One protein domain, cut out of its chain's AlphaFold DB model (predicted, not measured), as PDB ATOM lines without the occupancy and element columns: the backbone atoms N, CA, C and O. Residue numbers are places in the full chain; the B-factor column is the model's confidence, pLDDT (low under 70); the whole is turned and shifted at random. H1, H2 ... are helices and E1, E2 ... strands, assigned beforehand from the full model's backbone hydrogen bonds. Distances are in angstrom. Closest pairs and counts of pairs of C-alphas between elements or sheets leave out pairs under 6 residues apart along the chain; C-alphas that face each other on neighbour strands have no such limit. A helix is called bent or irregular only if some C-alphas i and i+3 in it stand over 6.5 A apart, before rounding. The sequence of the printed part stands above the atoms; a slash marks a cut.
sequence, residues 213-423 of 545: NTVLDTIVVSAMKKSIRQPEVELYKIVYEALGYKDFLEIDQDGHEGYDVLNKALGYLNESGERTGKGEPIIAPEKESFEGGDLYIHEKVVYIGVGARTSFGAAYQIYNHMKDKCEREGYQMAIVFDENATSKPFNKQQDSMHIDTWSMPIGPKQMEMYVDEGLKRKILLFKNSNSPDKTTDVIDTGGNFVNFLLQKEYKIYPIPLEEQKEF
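This is residues 213 to 423 of the 545 residues of an uncharacterized protein of Candidatus Roizmanbacteria bacterium GW2011_GWA2_36_23 (UniProt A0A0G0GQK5). A strongly twisted sheet of five strands, E4 E5 E6 E9 E10 in that order, forms the core in three layers, with H2 and H3 over one face and H6 over the other. A small sheet, E1 E2 E3, lies by H3 with H1 beside it, and another, E7 E8 E11, lies by H6. The printed part has 211 residues, with helices and strands mixed along the chain: E1 E2 H1 E3 H2 E4 E5 H3 E6 H4 E7 E8 H5 E9 E10 H6 E11 H7; each sheet is mixed. It is compact, with a radius of gyration of the C-alphas of 17.0 A, spanning 49 by 41 by 37 A.

Start at E1, residues 213 to 215, a hairpin with E2, residues 218 to 221; N 213 and O 220 are 3.1 A apart. E3, residues 248 to 250, is parallel to E2, with N 221 to O 249 at 2.8 A. H1, residues 230 to 243, only grazes their sheet; E2, H1 and E3 make a strand-helix-strand unit, parallel neighbours with a helix between, its crossover right-handed. Next find the hairpin E4, residues 295 to 298, and E5, residues 301 to 306, with N 298 to O 301 at 2.9 A. H3, residues 312 to 328, leads to E6, residues 332 to 337, parallel to E5, with N 304 to O 334 at 2.9 A: another such unit, right-handed. E9, residues 378 to 384, is antiparallel to E6, with N 335 to O 380 at 2.8 A, and a hairpin with E10, residues 392 to 400, with N 383 to O 393 at 2.8 A. H2, residues 259 to 265, is over E10, height 7.7 A, on the same face as H3; H6, residues 401 to 407, is on the opposite face. H5, residues 371 to 376, touches H6, Gly 374 to Phe 401 at 5.3 A between C-alphas. E8, residues 366 to 369, is a hairpin with E7, residues 359 to 361, N 360 to O 368 at 3.0 A, and parallel to E11, residues 411 to 414, N 413 to O 367 at 2.8 A. H4, residues 346 to 351, is close to but not clearly touching H7, residues 417 to 421. O i to N i+4 pairs are within hydrogen-bond range throughout H2, H4, H5, H6 and H7, in 8 of 10 for H1 and 11 of 13 for H3.

Find C-alpha 213 at (6.495, -24.696, -67.046), where E1 begins, and C-alpha 421 at (8.957, -4.118, -77.266), where H7 ends. H3 measures 23.7 A and is irregular, with C-alphas 321 and 324 7.8 A apart; E10 measures 21.6 A and H1 21.1 A.

The printed part has no cut. The link from H2 to E4 is long, 29 residues. The farthest C-alphas, of Ala 242 and Gly 277, are 52.4 A apart. Mean pLDDT of the printed part is 94.6; residue 390 is under 70.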
ATOM      1  N   ASN A 213       7.831 -25.257 -67.212       97.88
ATOM      2  CA  ASN A 213       6.495 -24.696 -67.046       97.88
ATOM      3  C   ASN A 213       5.572 -25.706 -66.362       97.88
ATOM      4  O   ASN A 213       5.666 -26.904 -66.618       97.88
ATOM      5  N   THR A 214       4.690 -25.222 -65.491       97.88
ATOM      6  CA  THR A 214       3.690 -26.051 -64.824       97.88
ATOM      7  C   THR A 214       2.319 -25.842 -65.456       97.88
ATOM      8  O   THR A 214       1.803 -24.729 -65.470       97.88
ATOM      9  N   VAL A 215       1.683 -26.926 -65.896       96.69
ATOM     10  CA  VAL A 215       0.312 -26.922 -66.419       96.69
ATOM     11  C   VAL A 215      -0.464 -28.051 -65.772       96.69
ATOM     12  O   VAL A 215      -0.035 -29.204 -65.784       96.69
ATOM     13  N   LEU A 216      -1.622 -27.723 -65.200       95.69
ATOM     14  CA  LEU A 216      -2.337 -28.608 -64.290       95.69
ATOM     15  C   LEU A 216      -1.359 -29.051 -63.193       95.69
ATOM     16  O   LEU A 216      -0.786 -28.190 -62.538       95.69
ATOM     17  N   ASP A 217      -1.112 -30.347 -63.031       95.00
ATOM     18  CA  ASP A 217      -0.132 -30.903 -62.083       95.00
ATOM     19  C   ASP A 217       1.146 -31.423 -62.753       95.00
ATOM     20  O   ASP A 217       1.893 -32.197 -62.163       95.00
ATOM     21  N   THR A 218       1.386 -31.054 -64.008       96.44
ATOM     22  CA  THR A 218       2.517 -31.559 -64.784       96.44
ATOM     23  C   THR A 218       3.551 -30.459 -64.946       96.44
ATOM     24  O   THR A 218       3.231 -29.367 -65.417       96.44
ATOM     25  N   ILE A 219       4.799 -30.753 -64.581       98.25
ATOM     26  CA  ILE A 219       5.941 -29.901 -64.919       98.25
ATOM     27  C   ILE A 219       6.489 -30.372 -66.263       98.25
ATOM     28  O   ILE A 219       7.009 -31.483 -66.381       98.25
ATOM     29  N   VAL A 220       6.375 -29.520 -67.274       98.50
ATOM     30  CA  VAL A 220       6.941 -29.743 -68.600       98.50
ATOM     31  C   VAL A 220       8.368 -29.205 -68.621       98.50
ATOM     32  O   VAL A 220       8.610 -28.033 -68.321       98.50
ATOM     33  N   VAL A 221       9.312 -30.074 -68.962       98.50
ATOM     34  CA  VAL A 221      10.742 -29.783 -69.057       98.50
ATOM     35  C   VAL A 221      11.065 -29.362 -70.481       98.50
ATOM     36  O   VAL A 221      10.789 -30.083 -71.441       98.50
ATOM     37  N   SER A 222      11.666 -28.186 -70.611       98.25
ATOM     38  CA  SER A 222      11.910 -27.572 -71.908       98.25
ATOM     39  C   SER A 222      12.991 -28.258 -72.730       98.25
ATOM     40  O   SER A 222      14.013 -28.717 -72.228       98.25
ATOM     41  N   ALA A 223      12.793 -28.227 -74.043       98.12
ATOM     42  CA  ALA A 223      13.781 -28.588 -75.048       98.12
ATOM     43  C   ALA A 223      14.227 -27.302 -75.760       98.12
ATOM     44  O   ALA A 223      13.721 -26.961 -76.827       98.12
ATOM     45  N   MET A 224      15.144 -26.545 -75.145       98.00
ATOM     46  CA  MET A 224      15.451 -25.172 -75.581       98.00
ATOM     47  C   MET A 224      15.958 -25.110 -77.026       98.00
ATOM     48  O   MET A 224      16.848 -25.872 -77.432       98.00
ATOM     49  N   LYS A 225      15.468 -24.124 -77.790       96.69
ATOM     50  CA  LYS A 225      15.840 -23.955 -79.203       96.69
ATOM     51  C   LYS A 225      17.293 -23.520 -79.378       96.69
ATOM     52  O   LYS A 225      17.949 -23.903 -80.347       96.69
ATOM     53  N   LYS A 226      17.796 -22.675 -78.473       96.69
ATOM     54  CA  LYS A 226      19.149 -22.100 -78.553       96.69
ATOM     55  C   LYS A 226      20.104 -22.843 -77.641       96.69
ATOM     56  O   LYS A 226      19.841 -23.024 -76.455       96.69
ATOM     57  N   SER A 227      21.260 -23.193 -78.193       96.75
ATOM     58  CA  SER A 227      22.298 -23.962 -77.509       96.75
ATOM     59  C   SER A 227      22.853 -23.279 -76.258       96.75
ATOM     60  O   SER A 227      23.240 -23.982 -75.331       96.75
ATOM     61  N   ILE A 228      22.855 -21.939 -76.188       97.06
ATOM     62  CA  ILE A 228      23.256 -21.208 -74.975       97.06
ATOM     63  C   ILE A 228      22.357 -21.531 -73.774       97.06
ATOM     64  O   ILE A 228      22.850 -21.577 -72.654       97.06
ATOM     65  N   ARG A 229      21.066 -21.809 -74.008       98.00
ATOM     66  CA  ARG A 229      20.074 -22.051 -72.951       98.00
ATOM     67  C   ARG A 229      19.863 -23.521 -72.621       98.00
ATOM     68  O   ARG A 229      19.377 -23.843 -71.547       98.00
ATOM     69  N   GLN A 230      20.227 -24.434 -73.522       97.25
ATOM     70  CA  GLN A 230      20.045 -25.878 -73.310       97.25
ATOM     71  C   GLN A 230      20.636 -26.386 -71.979       97.25
ATOM     72  O   GLN A 230      19.946 -27.140 -71.296       97.25
ATOM     73  N   PRO A 231      21.842 -25.962 -71.539       96.56
ATOM     74  CA  PRO A 231      22.381 -26.393 -70.249       96.56
ATOM     75  C   PRO A 231      21.590 -25.892 -69.030       96.56
ATOM     76  O   PRO A 231      21.713 -26.477 -67.958       96.56
ATOM     77  N   GLU A 232      20.793 -24.826 -69.169       97.81
ATOM     78  CA  GLU A 232      19.999 -24.253 -68.073       97.81
ATOM     79  C   GLU A 232      18.916 -25.236 -67.602       97.81
ATOM     80  O   GLU A 232      18.646 -25.322 -66.407       97.81
ATOM     81  N   VAL A 233      18.344 -26.019 -68.525       97.69
ATOM     82  CA  VAL A 233      17.250 -26.968 -68.250       97.69
ATOM     83  C   VAL A 233      17.651 -28.005 -67.211       97.69
ATOM     84  O   VAL A 233      16.922 -28.225 -66.247       97.69
ATOM     85  N   GLU A 234      18.833 -28.605 -67.358       94.81
ATOM     86  CA  GLU A 234      19.324 -29.607 -66.409       94.81
ATOM     87  C   GLU A 234      19.542 -28.995 -65.018       94.81
ATOM     88  O   GLU A 234      19.235 -29.613 -64.001       94.81
ATOM     89  N   LEU A 235      20.021 -27.749 -64.948       94.94
ATOM     90  CA  LEU A 235      20.197 -27.058 -63.670       94.94
ATOM     91  C   LEU A 235      18.854 -26.798 -62.982       94.94
ATOM     92  O   LEU A 235      18.721 -27.095 -61.793       94.94
ATOM     93  N   TYR A 236      17.849 -26.315 -63.718       97.50
ATOM     94  CA  TYR A 236      16.498 -26.154 -63.179       97.50
ATOM     95  C   TYR A 236      15.881 -27.493 -62.782       97.50
ATOM     96  O   TYR A 236      15.293 -27.590 -61.710       97.50
ATOM     97  N   LYS A 237      16.095 -28.565 -63.548       95.94
ATOM     98  CA  LYS A 237      15.598 -29.897 -63.184       95.94
ATOM     99  C   LYS A 237      16.129 -30.331 -61.833       95.94
ATOM    100  O   LYS A 237      15.359 -30.731 -60.964       95.94
ATOM    101  N   ILE A 238      17.423 -30.135 -61.605       93.25
ATOM    102  CA  ILE A 238      18.028 -30.439 -60.315       93.25
ATOM    103  C   ILE A 238      17.462 -29.550 -59.187       93.25
ATOM    104  O   ILE A 238      17.302 -30.024 -58.059       93.25
ATOM    105  N   VAL A 239      17.133 -28.282 -59.459       94.69
ATOM    106  CA  VAL A 239      16.451 -27.398 -58.493       94.69
ATOM    107  C   VAL A 239      15.073 -27.949 -58.129       94.69
ATOM    108  O   VAL A 239      14.773 -28.094 -56.943       94.69
ATOM    109  N   TYR A 240      14.254 -28.312 -59.116       96.25
ATOM    110  CA  TYR A 240      12.920 -28.867 -58.887       96.25
ATOM    111  C   TYR A 240      12.981 -30.221 -58.156       96.25
ATOM    112  O   TYR A 240      12.243 -30.439 -57.192       96.25
ATOM    113  N   GLU A 241      13.931 -31.092 -58.503       93.38
ATOM    114  CA  GLU A 241      14.205 -32.331 -57.761       93.38
ATOM    115  C   GLU A 241      14.575 -32.059 -56.294       93.38
ATOM    116  O   GLU A 241      14.094 -32.742 -55.385       93.38
ATOM    117  N   ALA A 242      15.391 -31.032 -56.031       90.12
ATOM    118  CA  ALA A 242      15.780 -30.629 -54.679       90.12
ATOM    119  C   ALA A 242      14.623 -30.013 -53.866       90.12
ATOM    120  O   ALA A 242      14.677 -30.010 -52.629       90.12
ATOM    121  N   LEU A 243      13.582 -29.517 -54.540       91.31
ATOM    122  CA  LEU A 243      12.303 -29.112 -53.946       91.31
ATOM    123  C   LEU A 243      11.347 -30.303 -53.738       91.31
ATOM    124  O   LEU A 243      10.371 -30.199 -52.991       91.31
ATOM    125  N   GLY A 244      11.677 -31.465 -54.303       93.06
ATOM    126  CA  GLY A 244      10.966 -32.725 -54.120       93.06
ATOM    127  C   GLY A 244      10.015 -33.095 -55.254       93.06
ATOM    128  O   GLY A 244       9.268 -34.057 -55.073       93.06
ATOM    129  N   TYR A 245      10.048 -32.378 -56.379       93.88
ATOM    130  CA  TYR A 245       9.306 -32.721 -57.592       93.88
ATOM    131  C   TYR A 245      10.034 -33.829 -58.357       93.88
ATOM    132  O   TYR A 245      11.263 -33.835 -58.419       93.88
ATOM    133  N   LYS A 246       9.289 -34.799 -58.886       90.56
ATOM    134  CA  LYS A 246       9.870 -35.981 -59.546       90.56
ATOM    135  C   LYS A 246       9.206 -36.336 -60.866       90.56
ATOM    136  O   LYS A 246       9.846 -36.972 -61.698       90.56
ATOM    137  N   ASP A 247       7.954 -35.935 -61.038       90.31
ATOM    138  CA  ASP A 247       7.167 -36.258 -62.214       90.31
ATOM    139  C   ASP A 247       7.305 -35.119 -63.223       90.31
ATOM    140  O   ASP A 247       6.759 -34.027 -63.059       90.31
ATOM    141  N   PHE A 248       8.119 -35.382 -64.241       96.75
ATOM    142  CA  PHE A 248       8.457 -34.448 -65.301       96.75
ATOM    143  C   PHE A 248       7.982 -35.000 -66.643       96.75
ATOM    144  O   PHE A 248       8.193 -36.177 -66.942       96.75
ATOM    145  N   LEU A 249       7.399 -34.138 -67.473       97.75
ATOM    146  CA  LEU A 249       7.226 -34.407 -68.895       97.75
ATOM    147  C   LEU A 249       8.433 -33.845 -69.646       97.75
ATOM    148  O   LEU A 249       8.561 -32.632 -69.787       97.75
ATOM    149  N   GLU A 250       9.310 -34.717 -70.134       97.62
ATOM    150  CA  GLU A 250      10.436 -34.331 -70.987       97.62
ATOM    151  C   GLU A 250      10.046 -34.409 -72.462       97.62
ATOM    152  O   GLU A 250       9.458 -35.396 -72.901       97.62
ATOM    153  N   ILE A 251      10.384 -33.367 -73.219       97.00
ATOM    154  CA  ILE A 251      10.166 -33.331 -74.664       97.00
ATOM    155  C   ILE A 251      11.265 -34.128 -75.365       97.00
ATOM    156  O   ILE A 251      12.451 -33.822 -75.225       97.00
ATOM    157  N   ASP A 252      10.859 -35.111 -76.163       96.62
ATOM    158  CA  ASP A 252      11.753 -35.838 -77.053       96.62
ATOM    159  C   ASP A 252      12.108 -34.953 -78.252       96.62
ATOM    160  O   ASP A 252      11.264 -34.653 -79.102       96.62
ATOM    161  N   GLN A 253      13.368 -34.518 -78.314       94.56
ATOM    162  CA  GLN A 253      13.868 -33.659 -79.389       94.56
ATOM    163  C   GLN A 253      13.906 -34.360 -80.748       94.56
ATOM    164  O   GLN A 253      13.887 -33.668 -81.762       94.56
ATOM    165  N   ASP A 254      13.940 -35.692 -80.777       95.50
ATOM    166  CA  ASP A 254      13.986 -36.481 -82.010       95.50
ATOM    167  C   ASP A 254      12.576 -37.003 -82.400       95.50
ATOM    168  O   ASP A 254      12.390 -37.671 -83.422       95.50
ATOM    169  N   GLY A 255      11.555 -36.674 -81.595       89.88
ATOM    170  CA  GLY A 255      10.166 -37.104 -81.751       89.88
ATOM    171  C   GLY A 255       9.358 -36.246 -82.731       89.88
ATOM    172  O   GLY A 255       8.510 -35.457 -82.310       89.88
ATOM    173  N   HIS A 256       9.568 -36.434 -84.037       90.25
ATOM    174  CA  HIS A 256       8.911 -35.688 -85.132       90.25
ATOM    175  C   HIS A 256       7.442 -36.071 -85.402       90.25
ATOM    176  O   HIS A 256       6.981 -36.124 -86.548       90.25
ATOM    177  N   GLU A 257       6.684 -36.379 -84.357       90.06
ATOM    178  CA  GLU A 257       5.304 -36.832 -84.486       90.06
ATOM    179  C   GLU A 257       4.332 -35.690 -84.833       90.06
ATOM    180  O   GLU A 257       4.551 -34.518 -84.534       90.06
ATOM    181  N   GLY A 258       3.212 -36.046 -85.468       89.62
ATOM    182  CA  GLY A 258       2.065 -35.152 -85.649       89.62
ATOM    183  C   GLY A 258       2.135 -34.177 -86.833       89.62
ATOM    184  O   GLY A 258       1.119 -33.564 -87.154       89.62
ATOM    185  N   TYR A 259       3.259 -34.054 -87.545       93.25
ATOM    186  CA  TYR A 259       3.363 -33.138 -88.695       93.25
ATOM    187  C   TYR A 259       2.412 -33.486 -89.851       93.25
ATOM    188  O   TYR A 259       1.886 -32.583 -90.502       93.25
ATOM    189  N   ASP A 260       2.113 -34.766 -90.073       92.38
ATOM    190  CA  ASP A 260       1.068 -35.167 -91.025       92.38
ATOM    191  C   ASP A 260      -0.313 -34.673 -90.578       92.38
ATOM    192  O   ASP A 260      -1.092 -34.187 -91.396       92.38
ATOM    193  N   VAL A 261      -0.598 -34.731 -89.271       91.75
ATOM    194  CA  VAL A 261      -1.852 -34.235 -88.683       91.75
ATOM    195  C   VAL A 261      -1.959 -32.720 -88.862       91.75
ATOM    196  O   VAL A 261      -2.992 -32.233 -89.320       91.75
ATOM    197  N   LEU A 262      -0.884 -31.971 -88.587       93.06
ATOM    198  CA  LEU A 262      -0.829 -30.524 -88.822       93.06
ATOM    199  C   LEU A 262      -1.065 -30.184 -90.297       93.06
ATOM    200  O   LEU A 262      -1.892 -29.335 -90.626       93.06
ATOM    201  N   ASN A 263      -0.342 -30.847 -91.198       94.38
ATOM    202  CA  ASN A 263      -0.426 -30.568 -92.625       94.38
ATOM    203  C   ASN A 263      -1.806 -30.900 -93.209       94.38
ATOM    204  O   ASN A 263      -2.273 -30.181 -94.097       94.38
ATOM    205  N   LYS A 264      -2.477 -31.940 -92.701       92.94
ATOM    206  CA  LYS A 264      -3.882 -32.227 -93.022       92.94
ATOM    207  C   LYS A 264      -4.812 -31.141 -92.487       92.94
ATOM    208  O   LYS A 264      -5.618 -30.616 -93.249       92.94
ATOM    209  N   ALA A 265      -4.645 -30.733 -91.228       91.50
ATOM    210  CA  ALA A 265      -5.457 -29.687 -90.604       91.50
ATOM    211  C   ALA A 265      -5.398 -28.353 -91.367       91.50
ATOM    212  O   ALA A 265      -6.421 -27.706 -91.577       91.50
ATOM    213  N   LEU A 266      -4.211 -27.964 -91.842       92.81
ATOM    214  CA  LEU A 266      -4.010 -26.744 -92.638       92.81
ATOM    215  C   LEU A 266      -4.443 -26.902 -94.110       92.81
ATOM    216  O   LEU A 266      -4.552 -25.918 -94.859       92.81
ATOM    217  N   GLY A 267      -4.726 -28.134 -94.535       93.81
ATOM    218  CA  GLY A 267      -5.118 -28.489 -95.892       93.81
ATOM    219  C   GLY A 267      -3.962 -28.486 -96.890       93.81
ATOM    220  O   GLY A 267      -4.216 -28.305 -98.079       93.81
ATOM    221  N   TYR A 268      -2.712 -28.645 -96.445       93.06
ATOM    222  CA  TYR A 268      -1.560 -28.881 -97.327       93.06
ATOM    223  C   TYR A 268      -1.526 -30.322 -97.843       93.06
ATOM    224  O   TYR A 268      -1.122 -30.559 -98.984       93.06
ATOM    225  N   LEU A 269      -2.001 -31.263 -97.023       93.38
ATOM    226  CA  LEU A 269      -2.224 -32.660 -97.385       93.38
ATOM    227  C   LEU A 269      -3.723 -32.990 -97.318       93.38
ATOM    228  O   LEU A 269      -4.451 -32.410 -96.513       93.38
ATOM    229  N   ASN A 270      -4.193 -33.898 -98.172       91.94
ATOM    230  CA  ASN A 270      -5.536 -34.476 -98.086       91.94
ATOM    231  C   ASN A 270      -5.567 -35.661 -97.094       91.94
ATOM    232  O   ASN A 270      -4.553 -36.023 -96.492       91.94
ATOM    233  N   GLU A 271      -6.727 -36.306 -96.945       90.12
ATOM    234  CA  GLU A 271      -6.890 -37.447 -96.032       90.12
ATOM    235  C   GLU A 271      -5.954 -38.628 -96.344       90.12
ATOM    236  O   GLU A 271      -5.461 -39.278 -95.417       90.12
ATOM    237  N   SER A 272      -5.643 -38.863 -97.627       89.81
ATOM    238  CA  SER A 272      -4.688 -39.889 -98.074       89.81
ATOM    239  C   SER A 272      -3.217 -39.475 -97.927       89.81
ATOM    240  O   SER A 272      -2.339 -40.290 -98.199       89.81
ATOM    241  N   GLY A 273      -2.928 -38.253 -97.463       90.31
ATOM    242  CA  GLY A 273      -1.564 -37.736 -97.304       90.31
ATOM    243  C   GLY A 273      -0.953 -37.172 -98.591       90.31
ATOM    244  O   GLY A 273       0.246 -36.915 -98.644       90.31
ATOM    245  N   GLU A 274      -1.749 -36.966 -99.638       91.31
ATOM    246  CA  GLU A 274      -1.302 -36.377-100.899       91.31
ATOM    247  C   GLU A 274      -1.411 -34.848-100.862       91.31
ATOM    248  O   GLU A 274      -2.312 -34.275-100.248       91.31
ATOM    249  N   ARG A 275      -0.501 -34.168-101.564       93.06
ATOM    250  CA  ARG A 275      -0.470 -32.702-101.643       93.06
ATOM    251  C   ARG A 275      -1.721 -32.147-102.330       93.06
ATOM    252  O   ARG A 275      -2.104 -32.608-103.400       93.06
ATOM    253  N   THR A 276      -2.294 -31.087-101.762       91.69
ATOM    254  CA  THR A 276      -3.502 -30.421-102.294       91.69
ATOM    255  C   THR A 276      -3.207 -29.277-103.270       91.69
ATOM    256  O   THR A 276      -4.110 -28.807-103.957       91.69
ATOM    257  N   GLY A 277      -1.962 -28.784-103.305       89.50
ATOM    258  CA  GLY A 277      -1.566 -27.587-104.059       89.50
ATOM    259  C   GLY A 277      -1.804 -26.251-103.335       89.50
ATOM    260  O   GLY A 277      -1.475 -25.205-103.888       89.50
ATOM    261  N   LYS A 278      -2.324 -26.259-102.096       89.25
ATOM    262  CA  LYS A 278      -2.579 -25.051-101.275       89.25
ATOM    263  C   LYS A 278      -1.299 -24.390-100.718       89.25
ATOM    264  O   LYS A 278      -1.369 -23.325-100.111       89.25
ATOM    265  N   GLY A 279      -0.139 -25.015-100.907       91.06
ATOM    266  CA  GLY A 279       1.161 -24.560-100.418       91.06
ATOM    267  C   GLY A 279       2.141 -25.723-100.276       91.06
ATOM    268  O   GLY A 279       1.816 -26.860-100.628       91.06
ATOM    269  N   GLU A 280       3.332 -25.435 -99.755       91.75
ATOM    270  CA  GLU A 280       4.280 -26.476 -99.360       91.75
ATOM    271  C   GLU A 280       3.936 -26.998 -97.957       91.75
ATOM    272  O   GLU A 280       3.671 -26.186 -97.066       91.75
ATOM    273  N   PRO A 281       3.944 -28.327 -97.741       92.12
ATOM    274  CA  PRO A 281       3.800 -28.896 -96.410       92.12
ATOM    275  C   PRO A 281       4.870 -28.371 -95.452       92.12
ATOM    276  O   PRO A 281       6.034 -28.195 -95.818       92.12
ATOM    277  N   ILE A 282       4.472 -28.185 -94.203       91.31
ATOM    278  CA  ILE A 282       5.362 -27.856 -93.100       91.31
ATOM    279  C   ILE A 282       6.231 -29.070 -92.809       91.31
ATOM    280  O   ILE A 282       5.727 -30.169 -92.564       91.31
ATOM    281  N   ILE A 283       7.541 -28.853 -92.848       92.19
ATOM    282  CA  ILE A 283       8.549 -29.880 -92.606       92.19
ATOM    283  C   ILE A 283       8.929 -29.836 -91.126       92.19
ATOM    284  O   ILE A 283       9.132 -28.751 -90.570       92.19
ATOM    285  N   ALA A 284       9.028 -31.011 -90.501       91.44
ATOM    286  CA  ALA A 284       9.540 -31.131 -89.143       91.44
ATOM    287  C   ALA A 284      10.953 -30.520 -89.044       91.44
ATOM    288  O   ALA A 284      11.762 -30.682 -89.966       91.44
ATOM    289  N   PRO A 285      11.268 -29.779 -87.969       93.19
ATOM    290  CA  PRO A 285      12.627 -29.313 -87.735       93.19
ATOM    291  C   PRO A 285      13.557 -30.509 -87.494       93.19
ATOM    292  O   PRO A 285      13.104 -31.592 -87.165       93.19
ATOM    293  N   GLU A 286      14.874 -30.302 -87.576       94.19
ATOM    294  CA  GLU A 286      15.851 -31.340 -87.193       94.19
ATOM    295  C   GLU A 286      15.702 -31.766 -85.726       94.19
ATOM    296  O   GLU A 286      15.987 -32.905 -85.381       94.19
ATOM    297  N   LYS A 287      15.268 -30.839 -84.866       96.81
ATOM    298  CA  LYS A 287      14.982 -31.094 -83.458       96.81
ATOM    299  C   LYS A 287      13.722 -30.378 -83.028       96.81
ATOM    300  O   LYS A 287      13.587 -29.171 -83.282       96.81
ATOM    301  N   GLU A 288      12.865 -31.102 -82.326       97.69
ATOM    302  CA  GLU A 288      11.749 -30.521 -81.601       97.69
ATOM    303  C   GLU A 288      12.268 -29.636 -80.465       97.69
ATOM    304  O   GLU A 288      13.321 -29.862 -79.854       97.69
ATOM    305  N   SER A 289      11.525 -28.568 -80.219       98.00
ATOM    306  CA  SER A 289      11.831 -27.589 -79.191       98.00
ATOM    307  C   SER A 289      10.578 -27.113 -78.475       98.00
ATOM    308  O   SER A 289       9.506 -27.019 -79.075       98.00
ATOM    309  N   PHE A 290      10.736 -26.797 -77.197       98.44
ATOM    310  CA  PHE A 290       9.714 -26.221 -76.329       98.44
ATOM    311  C   PHE A 290      10.396 -25.266 -75.356       98.44
ATOM    312  O   PHE A 290      11.452 -25.607 -74.819       98.44
ATOM    313  N   GLU A 291       9.799 -24.096 -75.141       98.56
ATOM    314  CA  GLU A 291      10.197 -23.142 -74.105       98.56
ATOM    315  C   GLU A 291       8.949 -22.703 -73.328       98.56
ATOM    316  O   GLU A 291       7.888 -22.472 -73.905       98.56
ATOM    317  N   GLY A 292       9.062 -22.598 -72.004       98.31
ATOM    318  CA  GLY A 292       7.908 -22.403 -71.129       98.31
ATOM    319  C   GLY A 292       7.157 -21.079 -71.308       98.31
ATOM    320  O   GLY A 292       5.974 -21.032 -70.972       98.31
ATOM    321  N   GLY A 293       7.759 -20.033 -71.884       98.31
ATOM    322  CA  GLY A 293       7.036 -18.814 -72.268       98.31
ATOM    323  C   GLY A 293       5.886 -19.056 -73.258       98.31
ATOM    324  O   GLY A 293       4.962 -18.253 -73.327       98.31
ATOM    325  N   ASP A 294       5.890 -20.179 -73.991       98.75
ATOM    326  CA  ASP A 294       4.850 -20.543 -74.962       98.75
ATOM    327  C   ASP A 294       3.639 -21.274 -74.363       98.75
ATOM    328  O   ASP A 294       2.705 -21.597 -75.091       98.75
ATOM    329  N   LEU A 295       3.623 -21.564 -73.064       98.50
ATOM    330  CA  LEU A 295       2.596 -22.408 -72.458       98.50
ATOM    331  C   LEU A 295       1.902 -21.685 -71.305       98.50
ATOM    332  O   LEU A 295       2.560 -21.243 -70.366       98.50
ATOM    333  N   TYR A 296       0.573 -21.592 -71.344       98.00
ATOM    334  CA  TYR A 296      -0.223 -21.135 -70.201       98.00
ATOM    335  C   TYR A 296      -1.650 -21.693 -70.226       98.00
ATOM    336  O   TYR A 296      -2.115 -22.225 -71.236       98.00
ATOM    337  N   ILE A 297      -2.367 -21.559 -69.105       98.19
ATOM    338  CA  ILE A 297      -3.776 -21.961 -68.982       98.19
ATOM    339  C   ILE A 297      -4.645 -20.760 -68.660       98.19
ATOM    340  O   ILE A 297      -4.331 -20.003 -67.746       98.19
ATOM    341  N   HIS A 298      -5.768 -20.627 -69.357       98.12
ATOM    342  CA  HIS A 298      -6.741 -19.588 -69.065       98.12
ATOM    343  C   HIS A 298      -8.158 -19.982 -69.518       98.12
ATOM    344  O   HIS A 298      -8.339 -20.499 -70.620       98.12
ATOM    345  N   GLU A 299      -9.162 -19.793 -68.653       97.00
ATOM    346  CA  GLU A 299     -10.585 -20.119 -68.875       97.00
ATOM    347  C   GLU A 299     -10.794 -21.526 -69.450       97.00
ATOM    348  O   GLU A 299     -11.447 -21.721 -70.480       97.00
ATOM    349  N   LYS A 300     -10.209 -22.532 -68.789       97.38
ATOM    350  CA  LYS A 300     -10.287 -23.942 -69.212       97.38
ATOM    351  C   LYS A 300      -9.701 -24.223 -70.601       97.38
ATOM    352  O   LYS A 300     -10.043 -25.224 -71.230       97.38
ATOM    353  N   VAL A 301      -8.777 -23.393 -71.074       98.25
ATOM    354  CA  VAL A 301      -8.003 -23.654 -72.289       98.25
ATOM    355  C   VAL A 301      -6.518 -23.646 -71.956       98.25
ATOM    356  O   VAL A 301      -6.012 -22.681 -71.391       98.25
ATOM    357  N   VAL A 302      -5.820 -24.720 -72.313       98.56
ATOM    358  CA  VAL A 302      -4.357 -24.768 -72.340       98.56
ATOM    359  C   VAL A 302      -3.909 -24.240 -73.697       98.56
ATOM    360  O   VAL A 302      -4.188 -24.860 -74.726       98.56
ATOM    361  N   TYR A 303      -3.254 -23.085 -73.703       98.69
ATOM    362  CA  TYR A 303      -2.710 -22.462 -74.903       98.69
ATOM    363  C   TYR A 303      -1.241 -22.832 -75.059       98.69
ATOM    364  O   TYR A 303      -0.470 -22.712 -74.109       98.69
ATOM    365  N   ILE A 304      -0.866 -23.263 -76.264       98.75
ATOM    366  CA  ILE A 304       0.516 -23.563 -76.639       98.75
ATOM    367  C   ILE A 304       0.890 -22.710 -77.852       98.75
ATOM    368  O   ILE A 304       0.349 -22.897 -78.944       98.75
ATOM    369  N   GLY A 305       1.805 -21.763 -77.676       98.56
ATOM    370  CA  GLY A 305       2.446 -21.042 -78.763       98.56
ATOM    371  C   GLY A 305       3.291 -22.001 -79.596       98.56
ATOM    372  O   GLY A 305       4.083 -22.767 -79.058       98.56
ATOM    373  N   VAL A 306       3.117 -21.989 -80.915       98.50
ATOM    374  CA  VAL A 306       3.974 -22.735 -81.847       98.50
ATOM    375  C   VAL A 306       4.507 -21.759 -82.884       98.50
ATOM    376  O   VAL A 306       3.747 -21.147 -83.638       98.50
ATOM    377  N   GLY A 307       5.829 -21.600 -82.904       97.00
ATOM    378  CA  GLY A 307       6.504 -20.565 -83.671       97.00
ATOM    379  C   GLY A 307       8.026 -20.609 -83.533       97.00
ATOM    380  O   GLY A 307       8.668 -21.589 -83.902       97.00
ATOM    381  N   ALA A 308       8.630 -19.509 -83.070       96.25
ATOM    382  CA  ALA A 308      10.084 -19.325 -83.127       96.25
ATOM    383  C   ALA A 308      10.850 -20.215 -82.131       96.25
ATOM    384  O   ALA A 308      11.991 -20.607 -82.399       96.25
ATOM    385  N   ARG A 309      10.236 -20.510 -80.980       97.38
ATOM    386  CA  ARG A 309      10.858 -21.216 -79.850       97.38
ATOM    387  C   ARG A 309      10.259 -22.594 -79.633       97.38
ATOM    388  O   ARG A 309      11.013 -23.553 -79.461       97.38
ATOM    389  N   THR A 310       8.946 -22.710 -79.769       98.38
ATOM    390  CA  THR A 310       8.236 -23.982 -79.645       98.38
ATOM    391  C   THR A 310       7.821 -24.542 -81.002       98.38
ATOM    392  O   THR A 310       7.235 -23.861 -81.843       98.38
ATOM    393  N   SER A 311       8.161 -25.806 -81.212       98.12
ATOM    394  CA  SER A 311       7.831 -26.618 -82.383       98.12
ATOM    395  C   SER A 311       6.455 -27.278 -82.257       98.12
ATOM    396  O   SER A 311       5.928 -27.447 -81.156       98.12
ATOM    397  N   PHE A 312       5.875 -27.682 -83.388       97.75
ATOM    398  CA  PHE A 312       4.599 -28.392 -83.375       97.75
ATOM    399  C   PHE A 312       4.729 -29.791 -82.758       97.75
ATOM    400  O   PHE A 312       3.851 -30.174 -81.986       97.75
ATOM    401  N   GLY A 313       5.804 -30.537 -83.050       97.38
ATOM    402  CA  GLY A 313       5.997 -31.877 -82.495       97.38
ATOM    403  C   GLY A 313       6.047 -31.850 -80.968       97.38
ATOM    404  O   GLY A 313       5.353 -32.630 -80.319       97.38
ATOM    405  N   ALA A 314       6.735 -30.871 -80.373       98.00
ATOM    406  CA  ALA A 314       6.706 -30.687 -78.922       98.00
ATOM    407  C   ALA A 314       5.296 -30.383 -78.374       98.00
ATOM    408  O   ALA A 314       4.875 -30.988 -77.389       98.00
ATOM    409  N   ALA A 315       4.524 -29.501 -79.025       98.25
ATOM    410  CA  ALA A 315       3.137 -29.230 -78.629       98.25
ATOM    411  C   ALA A 315       2.246 -30.485 -78.725       98.25
ATOM    412  O   ALA A 315       1.387 -30.710 -77.870       98.25
ATOM    413  N   TYR A 316       2.472 -31.323 -79.740       97.31
ATOM    414  CA  TYR A 316       1.781 -32.598 -79.933       97.31
ATOM    415  C   TYR A 316       2.135 -33.619 -78.839       97.31
ATOM    416  O   TYR A 316       1.241 -34.286 -78.311       97.31
ATOM    417  N   GLN A 317       3.408 -33.700 -78.436       97.25
ATOM    418  CA  GLN A 317       3.851 -34.525 -77.306       97.25
ATOM    419  C   GLN A 317       3.189 -34.079 -75.989       97.25
ATOM    420  O   GLN A 317       2.650 -34.917 -75.262       97.25
ATOM    421  N   ILE A 318       3.139 -32.764 -75.721       97.69
ATOM    422  CA  ILE A 318       2.432 -32.194 -74.558       97.69
ATOM    423  C   ILE A 318       0.951 -32.577 -74.589       97.69
ATOM    424  O   ILE A 318       0.418 -33.078 -73.598       97.69
ATOM    425  N   TYR A 319       0.288 -32.409 -75.735       97.06
ATOM    426  CA  TYR A 319      -1.105 -32.819 -75.892       97.06
ATOM    427  C   TYR A 319      -1.308 -34.308 -75.593       97.06
ATOM    428  O   TYR A 319      -2.175 -34.652 -74.794       97.06
ATOM    429  N   ASN A 320      -0.511 -35.201 -76.182       95.44
ATOM    430  CA  ASN A 320      -0.686 -36.641 -75.986       95.44
ATOM    431  C   ASN A 320      -0.491 -37.076 -74.533       95.44
ATOM    432  O   ASN A 320      -1.186 -37.987 -74.086       95.44
ATOM    433  N   HIS A 321       0.407 -36.416 -73.801       95.62
ATOM    434  CA  HIS A 321       0.586 -36.660 -72.375       95.62
ATOM    435  C   HIS A 321      -0.619 -36.186 -71.551       95.62
ATOM    436  O   HIS A 321      -1.035 -36.852 -70.605       95.62
ATOM    437  N   MET A 322      -1.204 -35.040 -71.911       95.75
ATOM    438  CA  MET A 322      -2.199 -34.356 -71.082       95.75
ATOM    439  C   MET A 322      -3.657 -34.605 -71.489       95.75
ATOM    440  O   MET A 322      -4.550 -34.340 -70.686       95.75
ATOM    441  N   LYS A 323      -3.935 -35.116 -72.695       94.56
ATOM    442  CA  LYS A 323      -5.288 -35.150 -73.285       94.56
ATOM    443  C   LYS A 323      -6.341 -35.821 -72.408       94.56
ATOM    444  O   LYS A 323      -7.393 -35.230 -72.191       94.56
ATOM    445  N   ASP A 324      -6.041 -36.988 -71.838       93.56
ATOM    446  CA  ASP A 324      -6.988 -37.733 -70.996       93.56
ATOM    447  C   ASP A 324      -7.295 -36.973 -69.694       93.56
ATOM    448  O   ASP A 324      -8.406 -37.030 -69.157       93.56
ATOM    449  N   LYS A 325      -6.302 -36.247 -69.166       94.88
ATOM    450  CA  LYS A 325      -6.471 -35.397 -67.989       94.88
ATOM    451  C   LYS A 325      -7.279 -34.146 -68.327       94.88
ATOM    452  O   LYS A 325      -8.237 -33.846 -67.618       94.88
ATOM    453  N   CYS A 326      -6.923 -33.459 -69.407       95.69
ATOM    454  CA  CYS A 326      -7.641 -32.286 -69.884       95.69
ATOM    455  C   CYS A 326      -9.115 -32.615 -70.144       95.69
ATOM    456  O   CYS A 326      -9.983 -31.931 -69.616       95.69
ATOM    457  N   GLU A 327      -9.409 -33.706 -70.854       94.31
ATOM    458  CA  GLU A 327     -10.778 -34.147 -71.136       94.31
ATOM    459  C   GLU A 327     -11.566 -34.421 -69.848       94.31
ATOM    460  O   GLU A 327     -12.671 -33.901 -69.671       94.31
ATOM    461  N   ARG A 328     -10.971 -35.159 -68.901       95.31
ATOM    462  CA  ARG A 328     -11.591 -35.450 -67.599       95.31
ATOM    463  C   ARG A 328     -11.913 -34.187 -66.797       95.31
ATOM    464  O   ARG A 328     -12.909 -34.160 -66.079       95.31
ATOM    465  N   GLU A 329     -11.072 -33.163 -66.891       95.50
ATOM    466  CA  GLU A 329     -11.205 -31.915 -66.129       95.50
ATOM    467  C   GLU A 329     -11.897 -30.782 -66.913       95.50
ATOM    468  O   GLU A 329     -12.010 -29.655 -66.414       95.50
ATOM    469  N   GLY A 330     -12.386 -31.086 -68.120       96.38
ATOM    470  CA  GLY A 330     -13.101 -30.151 -68.987       96.38
ATOM    471  C   GLY A 330     -12.217 -29.070 -69.611       96.38
ATOM    472  O   GLY A 330     -12.721 -28.001 -69.946       96.38
ATOM    473  N   TYR A 331     -10.914 -29.318 -69.740       97.38
ATOM    474  CA  TYR A 331      -9.978 -28.434 -70.428       97.38
ATOM    475  C   TYR A 331      -9.910 -28.742 -71.924       97.38
ATOM    476  O   TYR A 331      -9.852 -29.894 -72.354       97.38
ATOM    477  N   GLN A 332      -9.839 -27.680 -72.715       97.38
ATOM    478  CA  GLN A 332      -9.491 -27.722 -74.127       97.38
ATOM    479  C   GLN A 332      -7.993 -27.440 -74.300       97.38
ATOM    480  O   GLN A 332      -7.417 -26.691 -73.519       97.38
ATOM    481  N   MET A 333      -7.362 -27.983 -75.343       98.19
ATOM    482  CA  MET A 333      -5.988 -27.624 -75.715       98.19
ATOM    483  C   MET A 333      -5.981 -26.959 -77.091       98.19
ATOM    484  O   MET A 333      -6.593 -27.469 -78.035       98.19
ATOM    485  N   ALA A 334      -5.319 -25.810 -77.191       98.19
ATOM    486  CA  ALA A 334      -5.282 -24.992 -78.393       98.19
ATOM    487  C   ALA A 334      -3.847 -24.580 -78.739       98.19
ATOM    488  O   ALA A 334      -3.054 -24.246 -77.863       98.19
ATOM    489  N   ILE A 335      -3.540 -24.571 -80.033       98.50
ATOM    490  CA  ILE A 335      -2.265 -24.111 -80.576       98.50
ATOM    491  C   ILE A 335      -2.444 -22.707 -81.134       98.50
ATOM    492  O   ILE A 335      -3.282 -22.498 -82.011       98.50
ATOM    493  N   VAL A 336      -1.611 -21.777 -80.680       98.50
ATOM    494  CA  VAL A 336      -1.490 -20.423 -81.226       98.50
ATOM    495  C   VAL A 336      -0.319 -20.423 -82.207       98.50
ATOM    496  O   VAL A 336       0.845 -20.379 -81.815       98.50
ATOM    497  N   PHE A 337      -0.637 -20.559 -83.491       98.19
ATOM    498  CA  PHE A 337       0.305 -20.989 -84.519       98.19
ATOM    499  C   PHE A 337       0.783 -19.848 -85.421       98.19
ATOM    500  O   PHE A 337      -0.025 -19.115 -85.994       98.19
ATOM    501  N   ASP A 338       2.099 -19.742 -85.610       97.31
ATOM    502  CA  ASP A 338       2.724 -18.868 -86.606       97.31
ATOM    503  C   ASP A 338       3.429 -19.658 -87.696       97.31
ATOM    504  O   ASP A 338       4.550 -20.141 -87.533       97.31
ATOM    505  N   GLU A 339       2.780 -19.703 -88.855       94.44
ATOM    506  CA  GLU A 339       3.269 -20.413 -90.038       94.44
ATOM    507  C   GLU A 339       4.581 -19.834 -90.581       94.44
ATOM    508  O   GLU A 339       5.309 -20.514 -91.299       94.44
ATOM    509  N   ASN A 340       4.894 -18.579 -90.246       94.38
ATOM    510  CA  ASN A 340       6.024 -17.836 -90.793       94.38
ATOM    511  C   ASN A 340       7.138 -17.606 -89.766       94.38
ATOM    512  O   ASN A 340       8.058 -16.827 -90.019       94.38
ATOM    513  N   ALA A 341       7.088 -18.251 -88.600       92.00
ATOM    514  CA  ALA A 341       8.007 -17.939 -87.512       92.00
ATOM    515  C   ALA A 341       9.487 -18.102 -87.902       92.00
ATOM    516  O   ALA A 341      10.320 -17.262 -87.567       92.00
ATOM    517  N   THR A 342       9.817 -19.156 -88.652       87.12
ATOM    518  CA  THR A 342      11.198 -19.493 -89.032       87.12
ATOM    519  C   THR A 342      11.744 -18.655 -90.189       87.12
ATOM    520  O   THR A 342      12.960 -18.595 -90.361       87.12
ATOM    521  N   SER A 343      10.881 -17.984 -90.961       91.06
ATOM    522  CA  SER A 343      11.290 -17.122 -92.080       91.06
ATOM    523  C   SER A 343      11.547 -15.669 -91.662       91.06
ATOM    524  O   SER A 343      12.168 -14.909 -92.407       91.06
ATOM    525  N   LYS A 344      11.107 -15.273 -90.460       94.06
ATOM    526  CA  LYS A 344      11.347 -13.937 -89.900       94.06
ATOM    527  C   LYS A 344      12.845 -13.723 -89.607       94.06
ATOM    528  O   LYS A 344      13.512 -14.648 -89.144       94.06
ATOM    529  N   PRO A 345      13.387 -12.504 -89.790       94.12
ATOM    530  CA  PRO A 345      14.711 -12.142 -89.278       94.12
ATOM    531  C   PRO A 345      14.827 -12.367 -87.763       94.12
ATOM    532  O   PRO A 345      13.835 -12.248 -87.047       94.12
ATOM    533  N   PHE A 346      16.034 -12.644 -87.260       91.69
ATOM    534  CA  PHE A 346      16.261 -13.004 -85.850       91.69
ATOM    535  C   PHE A 346      15.661 -12.001 -84.851       91.69
ATOM    536  O   PHE A 346      14.956 -12.412 -83.934       91.69
ATOM    537  N   ASN A 347      15.871 -10.698 -85.054       88.50
ATOM    538  CA  ASN A 347      15.310  -9.650 -84.195       88.50
ATOM    539  C   ASN A 347      13.772  -9.655 -84.198       88.50
ATOM    540  O   ASN A 347      13.147  -9.496 -83.159       88.50
ATOM    541  N   LYS A 348      13.145  -9.926 -85.349       91.56
ATOM    542  CA  LYS A 348      11.687 -10.083 -85.460       91.56
ATOM    543  C   LYS A 348      11.162 -11.360 -84.831       91.56
ATOM    544  O   LYS A 348      10.019 -11.377 -84.380       91.56
ATOM    545  N   GLN A 349      11.981 -12.404 -84.781       93.00
ATOM    546  CA  GLN A 349      11.672 -13.566 -83.962       93.00
ATOM    547  C   GLN A 349      11.719 -13.194 -82.478       93.00
ATOM    548  O   GLN A 349      10.795 -13.571 -81.776       93.00
ATOM    549  N   GLN A 350      12.721 -12.427 -82.017       92.19
ATOM    550  CA  GLN A 350      12.831 -12.018 -80.606       92.19
ATOM    551  C   GLN A 350      11.650 -11.162 -80.143       92.19
ATOM    552  O   GLN A 350      11.093 -11.450 -79.090       92.19
ATOM    553  N   ASP A 351      11.211 -10.192 -80.960       91.50
ATOM    554  CA  ASP A 351      10.068  -9.313 -80.652       91.50
ATOM    555  C   ASP A 351       8.812 -10.113 -80.236       91.50
ATOM    556  O   ASP A 351       8.003  -9.633 -79.459       91.50
ATOM    557  N   SER A 352       8.623 -11.338 -80.739       93.38
ATOM    558  CA  SER A 352       7.399 -12.132 -80.533       93.38
ATOM    559  C   SER A 352       7.696 -13.625 -80.351       93.38
ATOM    560  O   SER A 352       7.000 -14.487 -80.904       93.38
ATOM    561  N   MET A 353       8.794 -13.914 -79.642       95.19
ATOM    562  CA  MET A 353       9.384 -15.254 -79.589       95.19
ATOM    563  C   MET A 353       8.534 -16.271 -78.836       95.19
ATOM    564  O   MET A 353       8.546 -17.440 -79.224       95.19
ATOM    565  N   HIS A 354       7.795 -15.815 -77.826       98.38
ATOM    566  CA  HIS A 354       6.889 -16.622 -77.018       98.38
ATOM    567  C   HIS A 354       5.506 -15.976 -76.964       98.38
ATOM    568  O   HIS A 354       5.377 -14.786 -77.249       98.38
ATOM    569  N   ILE A 355       4.458 -16.726 -76.615       98.31
ATOM    570  CA  ILE A 355       3.109 -16.150 -76.465       98.31
ATOM    571  C   ILE A 355       3.042 -15.075 -75.365       98.31
ATOM    572  O   ILE A 355       2.405 -14.043 -75.573       98.31
ATOM    573  N   ASP A 356       3.746 -15.269 -74.247       98.12
ATOM    574  CA  ASP A 356       3.723 -14.376 -73.080       98.12
ATOM    575  C   ASP A 356       4.452 -13.035 -73.291       98.12
ATOM    576  O   ASP A 356       4.369 -12.140 -72.450       98.12
ATOM    577  N   THR A 357       5.146 -12.839 -74.419       96.94
ATOM    578  CA  THR A 357       5.777 -11.550 -74.754       96.94
ATOM    579  C   THR A 357       4.848 -10.601 -75.509       96.94
ATOM    580  O   THR A 357       5.171  -9.422 -75.682       96.94
ATOM    581  N   TRP A 358       3.693 -11.086 -75.977       97.94
ATOM    582  CA  TRP A 358       2.736 -10.289 -76.753       97.94
ATOM    583  C   TRP A 358       1.263 -10.571 -76.425       97.94
ATOM    584  O   TRP A 358       0.399  -9.886 -76.975       97.94
ATOM    585  N   SER A 359       0.957 -11.544 -75.561       98.19
ATOM    586  CA  SER A 359      -0.394 -11.834 -75.073       98.19
ATOM    587  C   SER A 359      -0.362 -12.443 -73.675       98.19
ATOM    588  O   SER A 359       0.228 -13.506 -73.498       98.19
ATOM    589  N   MET A 360      -1.097 -11.858 -72.728       97.62
ATOM    590  CA  MET A 360      -1.213 -12.397 -71.369       97.62
ATOM    591  C   MET A 360      -2.632 -12.297 -70.791       97.62
ATOM    592  O   MET A 360      -3.312 -11.281 -70.974       97.62
ATOM    593  N   PRO A 361      -3.109 -13.346 -70.090       97.00
ATOM    594  CA  PRO A 361      -4.319 -13.262 -69.286       97.00
ATOM    595  C   PRO A 361      -4.157 -12.233 -68.171       97.00
ATOM    596  O   PRO A 361      -3.185 -12.266 -67.423       97.00
ATOM    597  N   ILE A 362      -5.147 -11.355 -68.040       95.19
ATOM    598  CA  ILE A 362      -5.190 -10.311 -67.012       95.19
ATOM    599  C   ILE A 362      -6.547 -10.353 -66.312       95.19
ATOM    600  O   ILE A 362      -7.207  -9.343 -66.128       95.19
ATOM    601  N   GLY A 363      -7.048 -11.523 -65.945       93.56
ATOM    602  CA  GLY A 363      -8.348 -11.693 -65.289       93.56
ATOM    603  C   GLY A 363      -9.385 -12.452 -66.123       93.56
ATOM    604  O   GLY A 363      -9.133 -12.807 -67.279       93.56
ATOM    605  N   PRO A 364     -10.552 -12.770 -65.531       94.44
ATOM    606  CA  PRO A 364     -11.523 -13.669 -66.149       94.44
ATOM    607  C   PRO A 364     -12.040 -13.140 -67.488       94.44
ATOM    608  O   PRO A 364     -12.608 -12.046 -67.545       94.44
ATOM    609  N   LYS A 365     -11.843 -13.912 -68.564       96.44
ATOM    610  CA  LYS A 365     -12.102 -13.498 -69.959       96.44
ATOM    611  C   LYS A 365     -11.482 -12.138 -70.337       96.44
ATOM    612  O   LYS A 365     -12.062 -11.380 -71.123       96.44
ATOM    613  N   GLN A 366     -10.324 -11.796 -69.781       97.25
ATOM    614  CA  GLN A 366      -9.603 -10.560 -70.079       97.25
ATOM    615  C   GLN A 366      -8.179 -10.885 -70.515       97.25
ATOM    616  O   GLN A 366      -7.478 -11.655 -69.866       97.25
ATOM    617  N   MET A 367      -7.753 -10.282 -71.619       97.50
ATOM    618  CA  MET A 367      -6.436 -10.509 -72.208       97.50
ATOM    619  C   MET A 367      -5.818  -9.166 -72.572       97.50
ATOM    620  O   MET A 367      -6.470  -8.368 -73.247       97.50
ATOM    621  N   GLU A 368      -4.574  -8.923 -72.186       96.88
ATOM    622  CA  GLU A 368      -3.764  -7.871 -72.795       96.88
ATOM    623  C   GLU A 368      -3.011  -8.443 -73.990       96.88
ATOM    624  O   GLU A 368      -2.580  -9.598 -73.966       96.88
ATOM    625  N   MET A 369      -2.909  -7.678 -75.075       98.06
ATOM    626  CA  MET A 369      -2.338  -8.212 -76.306       98.06
ATOM    627  C   MET A 369      -1.820  -7.126 -77.243       98.06
ATOM    628  O   MET A 369      -2.519  -6.150 -77.523       98.06
ATOM    629  N   TYR A 370      -0.665  -7.367 -77.864       98.00
ATOM    630  CA  TYR A 370      -0.319  -6.704 -79.119       98.00
ATOM    631  C   TYR A 370      -1.134  -7.310 -80.271       98.00
ATOM    632  O   TYR A 370      -0.795  -8.348 -80.848       98.00
ATOM    633  N   VAL A 371      -2.265  -6.664 -80.566       98.19
ATOM    634  CA  VAL A 371      -3.337  -7.194 -81.427       98.19
ATOM    635  C   VAL A 371      -2.851  -7.579 -82.821       98.19
ATOM    636  O   VAL A 371      -3.287  -8.604 -83.343       98.19
ATOM    637  N   ASP A 372      -1.928  -6.823 -83.421       97.88
ATOM    638  CA  ASP A 372      -1.430  -7.149 -84.761       97.88
ATOM    639  C   ASP A 372      -0.724  -8.504 -84.792       97.88
ATOM    640  O   ASP A 372      -0.822  -9.215 -85.791       97.88
ATOM    641  N   GLU A 373      -0.005  -8.882 -83.731       97.88
ATOM    642  CA  GLU A 373       0.601 -10.209 -83.672       97.88
ATOM    643  C   GLU A 373      -0.473 -11.283 -83.498       97.88
ATOM    644  O   GLU A 373      -0.478 -12.253 -84.251       97.88
ATOM    645  N   GLY A 374      -1.457 -11.066 -82.619       98.00
ATOM    646  CA  GLY A 374      -2.596 -11.975 -82.453       98.00
ATOM    647  C   GLY A 374      -3.434 -12.177 -83.726       98.00
ATOM    648  O   GLY A 374      -3.928 -13.278 -83.970       98.00
ATOM    649  N   LEU A 375      -3.557 -11.157 -84.582       98.00
ATOM    650  CA  LEU A 375      -4.233 -11.250 -85.882       98.00
ATOM    651  C   LEU A 375      -3.463 -12.103 -86.904       98.00
ATOM    652  O   LEU A 375      -4.082 -12.641 -87.824       98.00
ATOM    653  N   LYS A 376      -2.138 -12.236 -86.753       97.19
ATOM    654  CA  LYS A 376      -1.285 -13.074 -87.616       97.19
ATOM    655  C   LYS A 376      -1.258 -14.537 -87.178       97.19
ATOM    656  O   LYS A 376      -0.979 -15.398 -88.011       97.19
ATOM    657  N   ARG A 377      -1.511 -14.830 -85.896       97.88
ATOM    658  CA  ARG A 377      -1.479 -16.205 -85.380       97.88
ATOM    659  C   ARG A 377      -2.778 -16.932 -85.709       97.88
ATOM    660  O   ARG A 377      -3.860 -16.466 -85.352       97.88
ATOM    661  N   LYS A 378      -2.674 -18.100 -86.340       97.88
ATOM    662  CA  LYS A 378      -3.802 -19.028 -86.475       97.88
ATOM    663  C   LYS A 378      -4.087 -19.701 -85.139       97.88
ATOM    664  O   LYS A 378      -3.207 -19.794 -84.286       97.88
ATOM    665  N   ILE A 379      -5.304 -20.197 -84.971       98.00
ATOM    666  CA  ILE A 379      -5.679 -20.998 -83.805       98.00
ATOM    667  C   ILE A 379      -6.174 -22.367 -84.259       98.00
ATOM    668  O   ILE A 379      -7.143 -22.484 -85.016       98.00
ATOM    669  N   LEU A 380      -5.473 -23.395 -83.791       97.88
ATOM    670  CA  LEU A 380      -5.785 -24.794 -84.052       97.88
ATOM    671  C   LEU A 380      -6.239 -25.445 -82.749       97.88
ATOM    672  O   LEU A 380      -5.745 -25.109 -81.674       97.88
ATOM    673  N   LEU A 381      -7.171 -26.384 -82.832       97.38
ATOM    674  CA  LEU A 381      -7.686 -27.104 -81.674       97.38
ATOM    675  C   LEU A 381      -7.289 -28.565 -81.768       97.38
ATOM    676  O   LEU A 381      -7.573 -29.213 -82.775       97.38
ATOM    677  N   PHE A 382      -6.699 -29.099 -80.705       96.50
ATOM    678  CA  PHE A 382      -6.580 -30.543 -80.590       96.50
ATOM    679  C   PHE A 382      -7.945 -31.154 -80.276       96.50
ATOM    680  O   PHE A 382      -8.695 -30.639 -79.439       96.50
ATOM    681  N   LYS A 383      -8.262 -32.274 -80.920       92.19
ATOM    682  CA  LYS A 383      -9.472 -33.048 -80.663       92.19
ATOM    683  C   LYS A 383      -9.114 -34.518 -80.499       92.19
ATOM    684  O   LYS A 383      -8.461 -35.113 -81.353       92.19
ATOM    685  N   ASN A 384      -9.590 -35.102 -79.405       83.75
ATOM    686  CA  ASN A 384      -9.538 -36.544 -79.228       83.75
ATOM    687  C   ASN A 384     -10.581 -37.153 -80.172       83.75
ATOM    688  O   ASN A 384     -11.769 -36.818 -80.078       83.75
ATOM    689  N   SER A 385     -10.159 -37.971 -81.136       77.06
ATOM    690  CA  SER A 385     -11.128 -38.672 -81.969       77.06
ATOM    691  C   SER A 385     -11.774 -39.785 -81.139       77.06
ATOM    692  O   SER A 385     -11.103 -40.524 -80.424       77.06
ATOM    693  N   ASN A 386     -13.089 -39.966 -81.278       72.44
ATOM    694  CA  ASN A 386     -13.778 -41.152 -80.746       72.44
ATOM    695  C   ASN A 386     -13.454 -42.422 -81.566       72.44
ATOM    696  O   ASN A 386     -14.171 -43.419 -81.471       72.44
ATOM    697  N   SER A 387     -12.429 -42.373 -82.424       71.56
ATOM    698  CA  SER A 387     -11.991 -43.511 -83.220       71.56
ATOM    699  C   SER A 387     -11.445 -44.608 -82.295       71.56
ATOM    700  O   SER A 387     -10.766 -44.284 -81.316       71.56
ATOM    701  N   PRO A 388     -11.678 -45.902 -82.593       70.81
ATOM    702  CA  PRO A 388     -11.066 -47.015 -81.861       70.81
ATOM    703  C   PRO A 388      -9.540 -46.895 -81.745       70.81
ATOM    704  O   PRO A 388      -8.964 -47.312 -80.742       70.81
ATOM    705  N   ASP A 389      -8.915 -46.265 -82.742       74.38
ATOM    706  CA  ASP A 389      -7.466 -46.089 -82.832       74.38
ATOM    707  C   ASP A 389      -6.954 -44.888 -82.013       74.38
ATOM    708  O   ASP A 389      -5.747 -44.668 -81.933       74.38
ATOM    709  N   LYS A 390      -7.859 -44.108 -81.393       66.75
ATOM    710  CA  LYS A 390      -7.563 -42.903 -80.594       66.75
ATOM    711  C   LYS A 390      -6.601 -41.930 -81.286       66.75
ATOM    712  O   LYS A 390      -5.727 -41.339 -80.641       66.75
ATOM    713  N   THR A 391      -6.743 -41.776 -82.604       75.62
ATOM    714  CA  THR A 391      -5.930 -40.834 -83.371       75.62
ATOM    715  C   THR A 391      -6.218 -39.415 -82.899       75.62
ATOM    716  O   THR A 391      -7.371 -39.049 -82.651       75.62
ATOM    717  N   THR A 392      -5.164 -38.627 -82.734       81.69
ATOM    718  CA  THR A 392      -5.277 -37.208 -82.413       81.69
ATOM    719  C   THR A 392      -5.602 -36.447 -83.687       81.69
ATOM    720  O   THR A 392      -4.831 -36.504 -84.643       81.69
ATOM    721  N   ASP A 393      -6.700 -35.697 -83.674       86.94
ATOM    722  CA  ASP A 393      -7.034 -34.774 -84.749       86.94
ATOM    723  C   ASP A 393      -6.627 -33.349 -84.357       86.94
ATOM    724  O   ASP A 393      -6.691 -32.952 -83.188       86.94
ATOM    725  N   VAL A 394      -6.245 -32.555 -85.354       92.56
ATOM    726  CA  VAL A 394      -6.073 -31.106 -85.222       92.56
ATOM    727  C   VAL A 394      -7.081 -30.432 -86.137       92.56
ATOM    728  O   VAL A 394      -7.197 -30.773 -87.311       92.56
ATOM    729  N   ILE A 395      -7.830 -29.480 -85.592       93.69
ATOM    730  CA  ILE A 395      -8.856 -28.738 -86.320       93.69
ATOM    731  C   ILE A 395      -8.388 -27.297 -86.473       93.69
ATOM    732  O   ILE A 395      -8.219 -26.593 -85.477       93.69
ATOM    733  N   ASP A 396      -8.222 -26.850 -87.715       92.94
ATOM    734  CA  ASP A 396      -8.121 -25.426 -88.020       92.94
ATOM    735  C   ASP A 396      -9.492 -24.773 -87.801       92.94
ATOM    736  O   ASP A 396     -10.501 -25.180 -88.382       92.94
ATOM    737  N   THR A 397      -9.547 -23.765 -86.935       93.81
ATOM    738  CA  THR A 397     -10.790 -23.023 -86.676       93.81
ATOM    739  C   THR A 397     -11.176 -22.096 -87.833       93.81
ATOM    740  O   THR A 397     -12.275 -21.541 -87.834       93.81
ATOM    741  N   GLY A 398     -10.279 -21.893 -88.805       86.62
ATOM    742  CA  GLY A 398     -10.436 -20.945 -89.905       86.62
ATOM    743  C   GLY A 398     -10.272 -19.479 -89.486       86.62
ATOM    744  O   GLY A 398     -10.490 -18.587 -90.308       86.62
ATOM    745  N   GLY A 399      -9.910 -19.212 -88.226       94.12
ATOM    746  CA  GLY A 399      -9.742 -17.876 -87.660       94.12
ATOM    747  C   GLY A 399      -8.332 -17.606 -87.131       94.12
ATOM    748  O   GLY A 399      -7.489 -18.497 -87.027       94.12
ATOM    749  N   ASN A 400      -8.085 -16.344 -86.779       97.50
ATOM    750  CA  ASN A 400      -6.902 -15.949 -86.017       97.50
ATOM    751  C   ASN A 400      -7.191 -15.943 -84.508       97.50
ATOM    752  O   ASN A 400      -8.344 -16.062 -84.077       97.50
ATOM    753  N   PHE A 401      -6.140 -15.795 -83.706       98.38
ATOM    754  CA  PHE A 401      -6.239 -15.863 -82.253       98.38
ATOM    755  C   PHE A 401      -7.167 -14.788 -81.669       98.38
ATOM    756  O   PHE A 401      -8.009 -15.101 -80.829       98.38
ATOM    757  N   VAL A 402      -7.102 -13.554 -82.177       98.50
ATOM    758  CA  VAL A 402      -7.996 -12.453 -81.769       98.50
ATOM    759  C   VAL A 402      -9.463 -12.814 -82.004       98.50
ATOM    760  O   VAL A 402     -10.282 -12.699 -81.095       98.50
ATOM    761  N   ASN A 403      -9.803 -13.310 -83.196       98.06
ATOM    762  CA  ASN A 403     -11.172 -13.699 -83.533       98.06
ATOM    763  C   ASN A 403     -11.677 -14.833 -82.638       98.06
ATOM    764  O   ASN A 403     -12.830 -14.809 -82.214       98.06
ATOM    765  N   PHE A 404     -10.820 -15.805 -82.322       97.81
ATOM    766  CA  PHE A 404     -11.167 -16.895 -81.412       97.81
ATOM    767  C   PHE A 404     -11.449 -16.407 -79.990       97.81
ATOM    768  O   PHE A 404     -12.439 -16.821 -79.388       97.81
ATOM    769  N   LEU A 405     -10.630 -15.492 -79.465       98.06
ATOM    770  CA  LEU A 405     -10.877 -14.873 -78.161       98.06
ATOM    771  C   LEU A 405     -12.203 -14.095 -78.158       98.06
ATOM    772  O   LEU A 405     -13.026 -14.292 -77.265       98.06
ATOM    773  N   LEU A 406     -12.467 -13.284 -79.186       97.62
ATOM    774  CA  LEU A 406     -13.725 -12.536 -79.308       97.62
ATOM    775  C   LEU A 406     -14.952 -13.457 -79.409       97.62
ATOM    776  O   LEU A 406     -15.974 -13.180 -78.789       97.62
ATOM    777  N   GLN A 407     -14.854 -14.579 -80.132       97.19
ATOM    778  CA  GLN A 407     -15.910 -15.604 -80.183       97.19
ATOM    779  C   GLN A 407     -16.162 -16.260 -78.820       97.19
ATOM    780  O   GLN A 407     -17.286 -16.666 -78.535       97.19
ATOM    781  N   LYS A 408     -15.134 -16.342 -77.968       96.56
ATOM    782  CA  LYS A 408     -15.243 -16.774 -76.566       96.56
ATOM    783  C   LYS A 408     -15.620 -15.638 -75.602       96.56
ATOM    784  O   LYS A 408     -15.589 -15.836 -74.387       96.56
ATOM    785  N   GLU A 409     -16.018 -14.481 -76.137       97.81
ATOM    786  CA  GLU A 409     -16.459 -13.291 -75.397       97.81
ATOM    787  C   GLU A 409     -15.369 -12.667 -74.520       97.81
ATOM    788  O   GLU A 409     -15.650 -12.086 -73.472       97.81
ATOM    789  N   TYR A 410     -14.111 -12.794 -74.932       97.94
ATOM    790  CA  TYR A 410     -13.018 -12.121 -74.251       97.94
ATOM    791  C   TYR A 410     -13.048 -10.622 -74.506       97.94
ATOM    792  O   TYR A 410     -13.285 -10.161 -75.626       97.94
ATOM    793  N   LYS A 411     -12.686  -9.860 -73.475       98.00
ATOM    794  CA  LYS A 411     -12.299  -8.464 -73.627       98.00
ATOM    795  C   LYS A 411     -10.794  -8.383 -73.865       98.00
ATOM    796  O   LYS A 411     -10.004  -8.785 -73.013       98.00
ATOM    797  N   ILE A 412     -10.413  -7.848 -75.022       98.19
ATOM    798  CA  ILE A 412      -9.013  -7.649 -75.403       98.19
ATOM    799  C   ILE A 412      -8.613  -6.205 -75.103       98.19
ATOM    800  O   ILE A 412      -9.289  -5.265 -75.525       98.19
ATOM    801  N   TYR A 413      -7.505  -6.050 -74.389       97.56
ATOM    802  CA  TYR A 413      -6.879  -4.788 -74.029       97.56
ATOM    803  C   TYR A 413      -5.651  -4.581 -74.932       97.56
ATOM    804  O   TYR A 413      -4.634  -5.251 -74.746       97.56
ATOM    805  N   PRO A 414      -5.749  -3.729 -75.967       97.31
ATOM    806  CA  PRO A 414      -4.698  -3.602 -76.965       97.31
ATOM    807  C   PRO A 414      -3.472  -2.879 -76.402       97.31
ATOM    808  O   PRO A 414      -3.599  -1.811 -75.801       97.31
ATOM    809  N   ILE A 415      -2.291  -3.433 -76.668       96.75
ATOM    810  CA  ILE A 415      -0.985  -2.866 -76.314       96.75
ATOM    811  C   ILE A 415      -0.288  -2.384 -77.595       96.75
ATOM    812  O   ILE A 415      -0.258  -3.135 -78.577       96.75
ATOM    813  N   PRO A 416       0.241  -1.146 -77.640       96.38
ATOM    814  CA  PRO A 416       0.956  -0.639 -78.810       96.38
ATOM    815  C   PRO A 416       2.303  -1.350 -78.996       96.38
ATOM    816  O   PRO A 416       2.867  -1.911 -78.057       96.38
ATOM    817  N   LEU A 417       2.841  -1.315 -80.218       95.31
ATOM    818  CA  LEU A 417       4.086  -2.008 -80.568       95.31
ATOM    819  C   LEU A 417       5.286  -1.507 -79.749       95.31
ATOM    820  O   LEU A 417       6.177  -2.285 -79.418       95.31
ATOM    821  N   GLU A 418       5.334  -0.212 -79.458       95.31
ATOM    822  CA  GLU A 418       6.401   0.429 -78.693       95.31
ATOM    823  C   GLU A 418       6.479  -0.158 -77.281       95.31
ATOM    824  O   GLU A 418       7.537  -0.630 -76.875       95.31
ATOM    825  N   GLU A 419       5.342  -0.238 -76.586       95.81
ATOM    826  CA  GLU A 419       5.274  -0.837 -75.251       95.81
ATOM    827  C   GLU A 419       5.431  -2.353 -75.293       95.81
ATOM    828  O   GLU A 419       6.021  -2.930 -74.391       95.81
ATOM    829  N   GLN A 420       4.957  -3.026 -76.347       95.75
ATOM    830  CA  GLN A 420       5.183  -4.461 -76.514       95.75
ATOM    831  C   GLN A 420       6.684  -4.789 -76.549       95.75
ATOM    832  O   GLN A 420       7.115  -5.732 -75.887       95.75
ATOM    833  N   LYS A 421       7.489  -3.984 -77.254       93.75
ATOM    834  CA  LYS A 421       8.957  -4.118 -77.266       93.75
ATOM    835  C   LYS A 421       9.606  -3.805 -75.919       93.75
ATOM    836  O   LYS A 421      10.700  -4.291 -75.655       93.75
ATOM    837  N   GLU A 422       8.928  -3.030 -75.081       94.62
ATOM    838  CA  GLU A 422       9.261  -2.788 -73.674       94.62
ATOM    839  C   GLU A 422       8.501  -3.747 -72.731       94.62
ATOM    840  O   GLU A 422       8.275  -3.451 -71.558       94.62
ATOM    841  N   PHE A 423       8.099  -4.923 -73.228       95.44
ATOM    842  CA  PHE A 423       7.475  -6.000 -72.451       95.44
ATOM    843  C   PHE A 423       6.156  -5.612 -71.768       95.44
ATOM    844  O   PHE A 423       5.813  -6.133 -70.706       95.44
TER     845      PHE A 423